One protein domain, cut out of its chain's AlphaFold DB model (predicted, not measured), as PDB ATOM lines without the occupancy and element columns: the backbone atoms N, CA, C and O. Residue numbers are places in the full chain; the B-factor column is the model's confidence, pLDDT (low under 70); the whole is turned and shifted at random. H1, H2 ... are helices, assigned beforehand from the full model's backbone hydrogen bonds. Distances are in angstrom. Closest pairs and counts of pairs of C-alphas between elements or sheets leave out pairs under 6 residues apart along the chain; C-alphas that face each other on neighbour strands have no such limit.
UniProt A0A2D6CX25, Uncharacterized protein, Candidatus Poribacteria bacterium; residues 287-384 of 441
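This is residues 287 to 384 of the 441 residues of an uncharacterized protein of Candidatus Poribacteria bacterium (UniProt A0A2D6CX25). The long helix H6 packs on both H3 and H5, while H1 and H2 make a corner at one end of the domain, where H1 meets the last residues of H5. The short H4 sits by the last part of H3, and H3 and H5 come close to each other at a single place. The printed part has 98 residues with six named helices, H1 to H6 in order, and no named strand: all helix, mostly crossed. It is compact, with a radius of gyration of the C-alphas of 13.3 A and spans of 43 by 32 by 19 A.

H1, residues 287 to 297, and H2, residues 300 to 313, touch only at the corner, about perpendicular at 86 degrees; their closest C-alphas, Leu 297 and Gln 303, are 5.7 A apart. H3, residues 318 to 333, is close to H2 but not clearly touching, with C-alphas Val 313 and Ile 321 closest at 6.5 A. H4, residues 338 to 341, touches H3 at residues 329 to 333 of H3 alone; closest are C-alphas Arg 330 and Leu 340, 7.2 A. H5, residues 347 to 358, touches H1 with residues 357 to 358 alone, C-alphas Lys 294 and Ile 357 closest at 6.4 A. H6, residues 363 to 384, touches H3 at a steep tilt of 68 degrees, only just short of about perpendicular; C-alphas Pro 318 and Ala 368 are closest, 4.2 A. H5 and H6 form a helical hairpin, opposite ways at 45 degrees, with C-alphas Pro 347 and Val 373 closest at 5.6 A. In H1, H2, H3, H5 and H6 every O i to N i+4 pair is within hydrogen-bond range; H4 is too short for one.

H1 begins at C-alpha 287 (139.281, 168.143, 113.554) and is 15.2 A long; H2 is 19.5 A, H3 21.8 A, H4 5.0 A and H5 16.5 A. H6, 32.4 A, ends at C-alpha 384 (126.927, 165.847, 84.698).

The farthest C-alphas, Pro 300 and Ser 384, are 43.2 A apart. The printed part has no cut, and its five links are tight. Mean pLDDT of the printed part is 78.7; 16 residues are under 70, among them 300 to 310.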
ATOM      1  N   GLU A 287     138.062 168.287 112.755       71.25
ATOM      2  CA  GLU A 287     139.281 168.143 113.554       71.25
ATOM      3  C   GLU A 287     139.152 167.004 114.571       71.25
ATOM      4  O   GLU A 287     140.085 166.227 114.740       71.25
ATOM      5  N   GLN A 288     137.984 166.848 115.204       75.19
ATOM      6  CA  GLN A 288     137.729 165.748 116.138       75.19
ATOM      7  C   GLN A 288     137.679 164.390 115.432       75.19
ATOM      8  O   GLN A 288     138.168 163.400 115.977       75.19
ATOM      9  N   ALA A 289     137.121 164.330 114.219       69.75
ATOM     10  CA  ALA A 289     137.104 163.112 113.414       69.75
ATOM     11  C   ALA A 289     138.520 162.714 112.956       69.75
ATOM     12  O   ALA A 289     138.903 161.550 113.094       69.75
ATOM     13  N   ILE A 290     139.320 163.682 112.491       68.94
ATOM     14  CA  ILE A 290     140.726 163.470 112.111       68.94
ATOM     15  C   ILE A 290     141.536 163.007 113.324       68.94
ATOM     16  O   ILE A 290     142.270 162.023 113.228       68.94
ATOM     17  N   GLU A 291     141.375 163.658 114.476       72.75
ATOM     18  CA  GLU A 291     142.096 163.288 115.696       72.75
ATOM     19  C   GLU A 291     141.680 161.898 116.205       72.75
ATOM     20  O   GLU A 291     142.520 161.100 116.631       72.75
ATOM     21  N   GLY A 292     140.396 161.547 116.084       74.94
ATOM     22  CA  GLY A 292     139.888 160.206 116.375       74.94
ATOM     23  C   GLY A 292     140.497 159.132 115.468       74.94
ATOM     24  O   GLY A 292     140.937 158.087 115.959       74.94
ATOM     25  N   ALA A 293     140.597 159.401 114.163       69.69
ATOM     26  CA  ALA A 293     141.251 158.512 113.206       69.69
ATOM     27  C   ALA A 293     142.754 158.365 113.502       69.69
ATOM     28  O   ALA A 293     143.249 157.238 113.566       69.69
ATOM     29  N   LYS A 294     143.463 159.471 113.778       73.19
ATOM     30  CA  LYS A 294     144.879 159.464 114.198       73.19
ATOM     31  C   LYS A 294     145.079 158.620 115.461       73.19
ATOM     32  O   LYS A 294     145.956 157.758 115.496       73.19
ATOM     33  N   THR A 295     144.211 158.786 116.459       73.94
ATOM     34  CA  THR A 295     144.254 158.015 117.715       73.94
ATOM     35  C   THR A 295     144.026 156.519 117.480       73.94
ATOM     36  O   THR A 295     144.703 155.684 118.080       73.94
ATOM     37  N   MET A 296     143.097 156.153 116.592       79.38
ATOM     38  CA  MET A 296     142.850 154.754 116.229       79.38
ATOM     39  C   MET A 296     144.039 154.146 115.473       79.38
ATOM     40  O   MET A 296     144.440 153.016 115.767       79.38
ATOM     41  N   LEU A 297     144.623 154.885 114.528       71.31
ATOM     42  CA  LEU A 297     145.783 154.437 113.756       71.31
ATOM     43  C   LEU A 297     147.040 154.293 114.621       71.31
ATOM     44  O   LEU A 297     147.833 153.391 114.375       71.31
ATOM     45  N   ALA A 298     147.159 155.080 115.692       68.75
ATOM     46  CA  ALA A 298     148.215 154.940 116.693       68.75
ATOM     47  C   ALA A 298     148.097 153.665 117.559       68.75
ATOM     48  O   ALA A 298     149.026 153.323 118.294       68.75
ATOM     49  N   THR A 299     146.976 152.932 117.506       72.94
ATOM     50  CA  THR A 299     146.857 151.641 118.206       72.94
ATOM     51  C   THR A 299     147.677 150.549 117.505       72.94
ATOM     52  O   THR A 299     147.859 150.604 116.293       72.94
ATOM     53  N   PRO A 300     148.099 149.469 118.197       61.69
ATOM     54  CA  PRO A 300     148.812 148.360 117.551       61.69
ATOM     55  C   PRO A 300     148.036 147.685 116.408       61.69
ATOM     56  O   PRO A 300     148.639 147.088 115.520       61.69
ATOM     57  N   ILE A 301     146.700 147.740 116.439       57.72
ATOM     58  CA  ILE A 301     145.846 147.231 115.358       57.72
ATOM     59  C   ILE A 301     145.873 148.210 114.184       57.72
ATOM     60  O   ILE A 301     146.122 147.784 113.060       57.72
ATOM     61  N   GLY A 302     145.696 149.506 114.457       65.31
ATOM     62  CA  GLY A 302     145.817 150.569 113.463       65.31
ATOM     63  C   GLY A 302     147.173 150.558 112.759       65.31
ATOM     64  O   GLY A 302     147.222 150.544 111.534       65.31
ATOM     65  N   GLN A 303     148.264 150.411 113.512       67.69
ATOM     66  CA  GLN A 303     149.612 150.338 112.958       67.69
ATOM     67  C   GLN A 303     149.803 149.115 112.054       67.69
ATOM     68  O   GLN A 303     150.368 149.244 110.977       67.69
ATOM     69  N   ARG A 304     149.264 147.943 112.419       59.22
ATOM     70  CA  ARG A 304     149.298 146.756 111.541       59.22
ATOM     71  C   ARG A 304     148.512 146.958 110.250       59.22
ATOM     72  O   ARG A 304     148.898 146.405 109.227       59.22
ATOM     73  N   MET A 305     147.418 147.718 110.292       62.44
ATOM     74  CA  MET A 305     146.660 148.070 109.089       62.44
ATOM     75  C   MET A 305     147.455 149.040 108.215       62.44
ATOM     76  O   MET A 305     147.539 148.822 107.012       62.44
ATOM     77  N   VAL A 306     148.104 150.044 108.811       68.12
ATOM     78  CA  VAL A 306     149.014 150.955 108.099       68.12
ATOM     79  C   VAL A 306     150.183 150.189 107.484       68.12
ATOM     80  O   VAL A 306     150.509 150.416 106.326       68.12
ATOM     81  N   ASP A 307     150.787 149.255 108.214       65.44
ATOM     82  CA  ASP A 307     151.909 148.448 107.734       65.44
ATOM     83  C   ASP A 307     151.479 147.481 106.623       65.44
ATOM     84  O   ASP A 307     152.213 147.299 105.653       65.44
ATOM     85  N   TYR A 308     150.277 146.902 106.723       68.31
ATOM     86  CA  TYR A 308     149.682 146.095 105.657       68.31
ATOM     87  C   TYR A 308     149.454 146.936 104.399       68.31
ATOM     88  O   TYR A 308     149.927 146.566 103.329       68.31
ATOM     89  N   VAL A 309     148.818 148.104 104.539       65.62
ATOM     90  CA  VAL A 309     148.601 149.040 103.429       65.62
ATOM     91  C   VAL A 309     149.938 149.460 102.825       65.62
ATOM     92  O   VAL A 309     150.107 149.346 101.621       65.62
ATOM     93  N   ARG A 310     150.930 149.859 103.628       66.06
ATOM     94  CA  ARG A 310     152.270 150.227 103.137       66.06
ATOM     95  C   ARG A 310     152.949 149.079 102.396       66.06
ATOM     96  O   ARG A 310     153.480 149.302 101.314       66.06
ATOM     97  N   GLY A 311     152.904 147.866 102.946       72.75
ATOM     98  CA  GLY A 311     153.473 146.674 102.319       72.75
ATOM     99  C   GLY A 311     152.825 146.350 100.975       72.75
ATOM    100  O   GLY A 311     153.533 146.044 100.024       72.75
ATOM    101  N   SER A 312     151.499 146.474 100.879       72.19
ATOM    102  CA  SER A 312     150.754 146.250  99.635       72.19
ATOM    103  C   SER A 312     150.915 147.387  98.626       72.19
ATOM    104  O   SER A 312     150.923 147.138  97.428       72.19
ATOM    105  N   VAL A 313     151.080 148.630  99.085       68.88
ATOM    106  CA  VAL A 313     151.181 149.827  98.233       68.88
ATOM    107  C   VAL A 313     152.451 149.836  97.379       68.88
ATOM    108  O   VAL A 313     152.440 150.419  96.302       68.88
ATOM    109  N   HIS A 314     153.534 149.182  97.806       71.62
ATOM    110  CA  HIS A 314     154.788 149.187  97.046       71.62
ATOM    111  C   HIS A 314     154.719 148.459  95.697       71.62
ATOM    112  O   HIS A 314     155.467 148.826  94.791       71.62
ATOM    113  N   ASP A 315     153.826 147.475  95.563       80.19
ATOM    114  CA  ASP A 315     153.674 146.675  94.340       80.19
ATOM    115  C   ASP A 315     152.514 147.154  93.453       80.19
ATOM    116  O   ASP A 315     152.370 146.694  92.320       80.19
ATOM    117  N   LEU A 316     151.692 148.075  93.958       79.25
ATOM    118  CA  LEU A 316     150.543 148.611  93.239       79.25
ATOM    119  C   LEU A 316     150.963 149.738  92.299       79.25
ATOM    120  O   LEU A 316     151.799 150.587  92.635       79.25
ATOM    121  N   ALA A 317     150.341 149.780  91.122       86.44
ATOM    122  CA  ALA A 317     150.509 150.928  90.247       86.44
ATOM    123  C   ALA A 317     149.864 152.181  90.892       86.44
ATOM    124  O   ALA A 317     148.895 152.055  91.650       86.44
ATOM    125  N   PRO A 318     150.374 153.397  90.624       79.50
ATOM    126  CA  PRO A 318     149.820 154.647  91.158       79.50
ATOM    127  C   PRO A 318     148.298 154.795  91.006       79.50
ATOM    128  O   PRO A 318     147.627 155.271  91.921       79.50
ATOM    129  N   GLU A 319     147.752 154.335  89.885       80.25
ATOM    130  CA  GLU A 319     146.323 154.293  89.574       80.25
ATOM    131  C   GLU A 319     145.545 153.398  90.550       80.25
ATOM    132  O   GLU A 319     144.451 153.734  91.004       80.25
ATOM    133  N   GLU A 320     146.112 152.243  90.893       83.94
ATOM    134  CA  GLU A 320     145.494 151.288  91.811       83.94
ATOM    135  C   GLU A 320     145.532 151.809  93.244       83.94
ATOM    136  O   GLU A 320     144.556 151.657  93.973       83.94
ATOM    137  N   ILE A 321     146.620 152.484  93.626       79.56
ATOM    138  CA  ILE A 321     146.746 153.152  94.928       79.56
ATOM    139  C   ILE A 321     145.679 154.238  95.068       79.56
ATOM    140  O   ILE A 321     145.020 154.311  96.105       79.56
ATOM    141  N   ALA A 322     145.477 155.053  94.030       76.38
ATOM    142  CA  ALA A 322     144.446 156.085  94.011       76.38
ATOM    143  C   ALA A 322     143.042 155.488  94.186       76.38
ATOM    144  O   ALA A 322     142.293 155.901  95.075       76.38
ATOM    145  N   ARG A 323     142.714 154.466  93.386       82.81
ATOM    146  CA  ARG A 323     141.413 153.786  93.408       82.81
ATOM    147  C   ARG A 323     141.142 153.087  94.742       82.81
ATOM    148  O   ARG A 323     140.098 153.313  95.347       82.81
ATOM    149  N   HIS A 324     142.082 152.279  95.231       82.19
ATOM    150  CA  HIS A 324     141.930 151.584  96.513       82.19
ATOM    151  C   HIS A 324     141.945 152.548  97.702       82.19
ATOM    152  O   HIS A 324     141.229 152.321  98.676       82.19
ATOM    153  N   GLY A 325     142.709 153.640  97.619       80.75
ATOM    154  CA  GLY A 325     142.687 154.709  98.613       80.75
ATOM    155  C   GLY A 325     141.313 155.370  98.708       80.75
ATOM    156  O   GLY A 325     140.793 155.531  99.811       80.75
ATOM    157  N   LEU A 326     140.692 155.682  97.564       79.50
ATOM    158  CA  LEU A 326     139.350 156.263  97.516       79.50
ATOM    159  C   LEU A 326     138.285 155.313  98.074       79.50
ATOM    160  O   LEU A 326     137.457 155.710  98.894       79.50
ATOM    161  N   GLU A 327     138.311 154.057  97.640       82.94
ATOM    162  CA  GLU A 327     137.351 153.040  98.073       82.94
ATOM    163  C   GLU A 327     137.490 152.743  99.573       82.94
ATOM    164  O   GLU A 327     136.496 152.731 100.304       82.94
ATOM    165  N   GLY A 328     138.728 152.615 100.059       80.38
ATOM    166  CA  GLY A 328     139.021 152.469 101.481       80.38
ATOM    167  C   GLY A 328     138.534 153.667 102.295       80.38
ATOM    168  O   GLY A 328     137.897 153.487 103.331       80.38
ATOM    169  N   ALA A 329     138.749 154.891 101.805       75.88
ATOM    170  CA  ALA A 329     138.256 156.098 102.459       75.88
ATOM    171  C   ALA A 329     136.724 156.145 102.520       75.88
ATOM    172  O   ALA A 329     136.174 156.423 103.586       75.88
ATOM    173  N   ARG A 330     136.030 155.805 101.423       82.75
ATOM    174  CA  ARG A 330     134.559 155.684 101.380       82.75
ATOM    175  C   ARG A 330     134.051 154.676 102.410       82.75
ATOM    176  O   ARG A 330     133.106 154.967 103.142       82.75
ATOM    177  N   GLN A 331     134.711 153.524 102.513       82.38
ATOM    178  CA  GLN A 331     134.330 152.468 103.449       82.38
ATOM    179  C   GLN A 331     134.590 152.842 104.918       82.38
ATOM    180  O   GLN A 331     133.804 152.477 105.789       82.38
ATOM    181  N   TRP A 332     135.685 153.550 105.205       76.12
ATOM    182  CA  TRP A 332     136.099 153.863 106.577       76.12
ATOM    183  C   TRP A 332     135.425 155.097 107.149       76.12
ATOM    184  O   TRP A 332     135.048 155.111 108.320       76.12
ATOM    185  N   LEU A 333     135.324 156.145 106.339       79.44
ATOM    186  CA  LEU A 333     134.811 157.432 106.780       79.44
ATOM    187  C   LEU A 333     133.276 157.460 106.744       79.44
ATOM    188  O   LEU A 333     132.660 158.146 107.556       79.44
ATOM    189  N   GLY A 334     132.663 156.667 105.856       85.56
ATOM    190  CA  GLY A 334     131.221 156.661 105.610       85.56
ATOM    191  C   GLY A 334     130.782 157.811 104.692       85.56
ATOM    192  O   GLY A 334     131.463 158.831 104.624       85.56
ATOM    193  N   PRO A 335     129.651 157.675 103.978       84.94
ATOM    194  CA  PRO A 335     129.270 158.570 102.876       84.94
ATOM    195  C   PRO A 335     129.110 160.043 103.283       84.94
ATOM    196  O   PRO A 335     129.428 160.927 102.495       84.94
ATOM    197  N   ASP A 336     128.691 160.307 104.521       86.56
ATOM    198  CA  ASP A 336     128.418 161.662 105.020       86.56
ATOM    199  C   ASP A 336     129.640 162.328 105.676       86.56
ATOM    200  O   ASP A 336     129.529 163.376 106.319       86.56
ATOM    201  N   HIS A 337     130.829 161.724 105.569       83.12
ATOM    202  CA  HIS A 337     132.014 162.272 106.213       83.12
ATOM    203  C   HIS A 337     132.442 163.604 105.571       83.12
ATOM    204  O   HIS A 337     132.594 163.664 104.347       83.12
ATOM    205  N   PRO A 338     132.783 164.652 106.348       80.56
ATOM    206  CA  PRO A 338     133.139 165.964 105.796       80.56
ATOM    207  C   PRO A 338     134.345 165.964 104.838       80.56
ATOM    208  O   PRO A 338     134.478 166.850 104.000       80.56
ATOM    209  N   LEU A 339     135.247 164.980 104.949       79.38
ATOM    210  CA  LEU A 339     136.316 164.764 103.957       79.38
ATOM    211  C   LEU A 339     135.763 164.334 102.596       79.38
ATOM    212  O   LEU A 339     136.199 164.859 101.579       79.38
ATOM    213  N   LEU A 340     134.806 163.405 102.577       85.00
ATOM    214  CA  LEU A 340     134.216 162.892 101.342       85.00
ATOM    215  C   LEU A 340     133.239 163.891 100.725       85.00
ATOM    216  O   LEU A 340     133.166 163.987  99.508       85.00
ATOM    217  N   LEU A 341     132.570 164.714 101.536       87.88
ATOM    218  CA  LEU A 341     131.756 165.820 101.025       87.88
ATOM    219  C   LEU A 341     132.607 166.867 100.282       87.88
ATOM    220  O   LEU A 341     132.200 167.365  99.236       87.88
ATOM    221  N   ARG A 342     133.824 167.149 100.769       88.50
ATOM    222  CA  ARG A 342     134.787 168.063 100.117       88.50
ATOM    223  C   ARG A 342     135.520 167.440  98.928       88.50
ATOM    224  O   ARG A 342     136.274 168.132  98.243       88.50
ATOM    225  N   LEU A 343     135.323 166.147  98.682       87.06
ATOM    226  CA  LEU A 343     136.042 165.411  97.651       87.06
ATOM    227  C   LEU A 343     135.786 165.980  96.251       87.06
ATOM    228  O   LEU A 343     136.712 166.046  95.450       87.06
ATOM    229  N   HIS A 344     134.564 166.449  95.985       84.50
ATOM    230  CA  HIS A 344     134.209 167.082  94.711       84.50
ATOM    231  C   HIS A 344     134.742 168.515  94.575       84.50
ATOM    232  O   HIS A 344     134.977 168.977  93.464       84.50
ATOM    233  N   GLU A 345     134.958 169.223  95.686       87.69
ATOM    234  CA  GLU A 345     135.461 170.602  95.669       87.69
ATOM    235  C   GLU A 345     136.980 170.649  95.476       87.69
ATOM    236  O   GLU A 345     137.502 171.512  94.769       87.69
ATOM    237  N   ASN A 346     137.708 169.748  96.146       89.75
ATOM    238  CA  ASN A 346     139.166 169.722  96.104       89.75
ATOM    239  C   ASN A 346     139.719 168.302  96.325       89.75
ATOM    240  O   ASN A 346     140.234 167.994  97.409       89.75
ATOM    241  N   PRO A 347     139.660 167.433  95.299       85.00
ATOM    242  CA  PRO A 347     140.076 166.039  95.427       85.00
ATOM    243  C   PRO A 347     141.559 165.916  95.791       85.00
ATOM    244  O   PRO A 347     141.923 165.085  96.619       85.00
ATOM    245  N   GLY A 348     142.413 166.798  95.261       84.81
ATOM    246  CA  GLY A 348     143.843 166.801  95.569       84.81
ATOM    247  C   GLY A 348     144.132 167.044  97.052       84.81
ATOM    248  O   GLY A 348     144.939 166.328  97.639       84.81
ATOM    249  N   ARG A 349     143.444 168.007  97.681       87.19
ATOM    250  CA  ARG A 349     143.607 168.290  99.114       87.19
ATOM    251  C   ARG A 349     143.060 167.167  99.990       87.19
ATOM    252  O   ARG A 349     143.699 166.823 100.977       87.19
ATOM    253  N   VAL A 350     141.908 166.594  99.641       85.62
ATOM    254  CA  VAL A 350     141.343 165.455 100.387       85.62
ATOM    255  C   VAL A 350     142.281 164.252 100.303       85.62
ATOM    256  O   VAL A 350     142.527 163.604 101.318       85.62
ATOM    257  N   PHE A 351     142.877 164.001  99.135       84.75
ATOM    258  CA  PHE A 351     143.908 162.980  98.976       84.75
ATOM    259  C   PHE A 351     145.119 163.260  99.876       84.75
ATOM    260  O   PHE A 351     145.513 162.381 100.633       84.75
ATOM    261  N   ASP A 352     145.654 164.485  99.882       85.31
ATOM    262  CA  ASP A 352     146.780 164.876 100.748       85.31
ATOM    263  C   ASP A 352     146.464 164.697 102.250       85.31
ATOM    264  O   ASP A 352     147.286 164.158 102.995       85.31
ATOM    265  N   GLU A 353     145.254 165.063 102.688       85.25
ATOM    266  CA  GLU A 353     144.780 164.847 104.066       85.25
ATOM    267  C   GLU A 353     144.693 163.336 104.396       85.25
ATOM    268  O   GLU A 353     145.095 162.911 105.481       85.25
ATOM    269  N   MET A 354     144.256 162.494 103.450       79.56
ATOM    270  CA  MET A 354     144.247 161.030 103.613       79.56
ATOM    271  C   MET A 354     145.660 160.427 103.636       79.56
ATOM    272  O   MET A 354     145.924 159.528 104.437       79.56
ATOM    273  N   ALA A 355     146.592 160.933 102.821       82.50
ATOM    274  CA  ALA A 355     148.005 160.549 102.886       82.50
ATOM    275  C   ALA A 355     148.588 160.785 104.258       82.50
ATOM    276  O   ALA A 355     149.313 159.933 104.764       82.50
ATOM    277  N   GLU A 356     148.322 161.967 104.816       82.00
ATOM    278  CA  GLU A 356     148.868 162.373 106.101       82.00
ATOM    279  C   GLU A 356     148.401 161.405 107.188       82.00
ATOM    280  O   GLU A 356     149.213 160.924 107.978       82.00
ATOM    281  N   ILE A 357     147.113 161.045 107.162       74.06
ATOM    282  CA  ILE A 357     146.507 160.080 108.084       74.06
ATOM    283  C   ILE A 357     147.186 158.703 107.977       74.06
ATOM    284  O   ILE A 357     147.509 158.098 108.998       74.06
ATOM    285  N   VAL A 358     147.443 158.212 106.761       72.31
ATOM    286  CA  VAL A 358     148.056 156.884 106.524       72.31
ATOM    287  C   VAL A 358     149.599 156.940 106.543       72.31
ATOM    288  O   VAL A 358     150.295 155.921 106.487       72.31
ATOM    289  N   GLY A 359     150.174 158.138 106.642       78.06
ATOM    290  CA  GLY A 359     151.607 158.391 106.546       78.06
ATOM    291  C   GLY A 359     152.215 157.927 105.219       78.06
ATOM    292  O   GLY A 359     153.302 157.340 105.231       78.06
ATOM    293  N   LEU A 360     151.515 158.129 104.099       77.38
ATOM    294  CA  LEU A 360     152.038 157.890 102.751       77.38
ATOM    295  C   LEU A 360     152.804 159.132 102.277       77.38
ATOM    296  O   LEU A 360     152.276 160.237 102.270       77.38
ATOM    297  N   THR A 361     154.073 158.962 101.894       78.19
ATOM    298  CA  THR A 361     154.929 160.051 101.386       78.19
ATOM    299  C   THR A 361     155.809 159.556 100.230       78.19
ATOM    300  O   THR A 361     156.052 158.357 100.109       78.19
ATOM    301  N   GLY A 362     156.310 160.468  99.385       83.12
ATOM    302  CA  GLY A 362     157.296 160.167  98.330       83.12
ATOM    303  C   GLY A 362     156.775 160.294  96.893       83.12
ATOM    304  O   GLY A 362     155.710 160.843  96.652       83.12
ATOM    305  N   ASP A 363     157.539 159.806  95.912       77.69
ATOM    306  CA  ASP A 363     157.223 160.001  94.483       77.69
ATOM    307  C   ASP A 363     156.015 159.182  94.015       77.69
ATOM    308  O   ASP A 363     155.235 159.629  93.175       77.69
ATOM    309  N   LEU A 364     155.844 157.982  94.578       75.31
ATOM    310  CA  LEU A 364     154.691 157.115  94.322       75.31
ATOM    311  C   LEU A 364     153.383 157.816  94.720       75.31
ATOM    312  O   LEU A 364     152.390 157.735  94.004       75.31
ATOM    313  N   TRP A 365     153.425 158.562  95.828       82.62
ATOM    314  CA  TRP A 365     152.310 159.356  96.329       82.62
ATOM    315  C   TRP A 365     151.897 160.447  95.339       82.62
ATOM    316  O   TRP A 365     150.726 160.548  94.986       82.62
ATOM    317  N   TRP A 366     152.859 161.228  94.842       83.12
ATOM    318  CA  TRP A 366     152.574 162.296  93.883       83.12
ATOM    319  C   TRP A 366     151.958 161.775  92.587       83.12
ATOM    320  O   TRP A 366     151.063 162.412  92.041       83.12
ATOM    321  N   LYS A 367     152.393 160.597  92.126       84.38
ATOM    322  CA  LYS A 367     151.785 159.939  90.963       84.38
ATOM    323  C   LYS A 367     150.357 159.491  91.261       84.38
ATOM    324  O   LYS A 367     149.460 159.807  90.489       84.38
ATOM    325  N   ALA A 368     150.135 158.818  92.393       81.50
ATOM    326  CA  ALA A 368     148.800 158.369  92.792       81.50
ATOM    327  C   ALA A 368     147.832 159.551  92.958       81.50
ATOM    328  O   ALA A 368     146.678 159.470  92.553       81.50
ATOM    329  N   ARG A 369     148.323 160.687  93.460       86.25
ATOM    330  CA  ARG A 369     147.546 161.923  93.591       86.25
ATOM    331  C   ARG A 369     147.028 162.437  92.256       86.25
ATOM    332  O   ARG A 369     145.867 162.817  92.186       86.25
ATOM    333  N   SER A 370     147.861 162.458  91.216       83.12
ATOM    334  CA  SER A 370     147.413 162.880  89.883       83.12
ATOM    335  C   SER A 370     146.295 161.973  89.370       83.12
ATOM    336  O   SER A 370     145.229 162.469  89.030       83.12
ATOM    337  N   HIS A 371     146.476 160.651  89.452       84.75
ATOM    338  CA  HIS A 371     145.446 159.696  89.027       84.75
ATOM    339  C   HIS A 371     144.157 159.784  89.843       84.75
ATOM    340  O   HIS A 371     143.076 159.569  89.309       84.75
ATOM    341  N   PHE A 372     144.256 160.103  91.131       84.12
ATOM    342  CA  PHE A 372     143.089 160.323  91.975       84.12
ATOM    343  C   PHE A 372     142.284 161.546  91.528       84.12
ATOM    344  O   PHE A 372     141.060 161.492  91.462       84.12
ATOM    345  N   VAL A 373     142.969 162.650  91.221       86.81
ATOM    346  CA  VAL A 373     142.322 163.870  90.724       86.81
ATOM    347  C   VAL A 373     141.667 163.612  89.368       86.81
ATOM    348  O   VAL A 373     140.524 164.021  89.182       86.81
ATOM    349  N   ASP A 374     142.346 162.892  88.474       83.69
ATOM    350  CA  ASP A 374     141.807 162.521  87.162       83.69
ATOM    351  C   ASP A 374     140.558 161.632  87.306       83.69
ATOM    352  O   ASP A 374     139.510 161.947  86.749       83.69
ATOM    353  N   ALA A 375     140.612 160.594  88.150       81.81
ATOM    354  CA  ALA A 375     139.471 159.709  88.402       81.81
ATOM    355  C   ALA A 375     138.251 160.454  88.975       81.81
ATOM    356  O   ALA A 375     137.111 160.150  88.630       81.81
ATOM    357  N   MET A 376     138.478 161.451  89.836       85.88
ATOM    358  CA  MET A 376     137.397 162.285  90.367       85.88
ATOM    359  C   MET A 376     136.819 163.238  89.316       85.88
ATOM    360  O   MET A 376     135.617 163.507  89.342       85.88
ATOM    361  N   ALA A 377     137.646 163.746  88.398       85.25
ATOM    362  CA  ALA A 377     137.170 164.555  87.280       85.25
ATOM    363  C   ALA A 377     136.255 163.727  86.360       85.25
ATOM    364  O   ALA A 377     135.174 164.198  85.999       85.25
ATOM    365  N   ASP A 378     136.630 162.476  86.081       85.62
ATOM    366  CA  ASP A 378     135.825 161.544  85.285       85.62
ATOM    367  C   ASP A 378     134.472 161.231  85.960       85.62
ATOM    368  O   ASP A 378     133.428 161.371  85.319       85.62
ATOM    369  N   GLU A 379     134.443 160.938  87.271       85.31
ATOM    370  CA  GLU A 379     133.180 160.721  88.013       85.31
ATOM    371  C   GLU A 379     132.243 161.949  87.924       85.31
ATOM    372  O   GLU A 379     131.024 161.817  87.765       85.31
ATOM    373  N   THR A 380     132.792 163.170  87.996       83.12
ATOM    374  CA  THR A 380     131.977 164.392  87.867       83.12
ATOM    375  C   THR A 380     131.452 164.619  86.451       83.12
ATOM    376  O   THR A 380     130.348 165.153  86.300       83.12
ATOM    377  N   ALA A 381     132.194 164.193  85.425       86.19
ATOM    378  CA  ALA A 381     131.752 164.266  84.037       86.19
ATOM    379  C   ALA A 381     130.577 163.307  83.787       86.19
ATOM    380  O   ALA A 381     129.543 163.743  83.280       86.19
ATOM    381  N   GLU A 382     130.679 162.055  84.245       85.44
ATOM    382  CA  GLU A 382     129.608 161.052  84.124       85.44
ATOM    383  C   GLU A 382     128.324 161.474  84.855       85.44
ATOM    384  O   GLU A 382     127.217 161.259  84.363       85.44
ATOM    385  N   THR A 383     128.454 162.131  86.011       81.44
ATOM    386  CA  THR A 383     127.292 162.610  86.783       81.44
ATOM    387  C   THR A 383     126.640 163.851  86.152       81.44
ATOM    388  O   THR A 383     125.460 164.123  86.383       81.44
ATOM    389  N   SER A 384     127.396 164.616  85.355       78.44
ATOM    390  CA  SER A 384     126.927 165.847  84.698       78.44
ATOM    391  C   SER A 384     126.223 165.593  83.366       78.44
ATOM    392  O   SER A 384     125.502 166.470  82.882       78.44
TER     393      SER A 384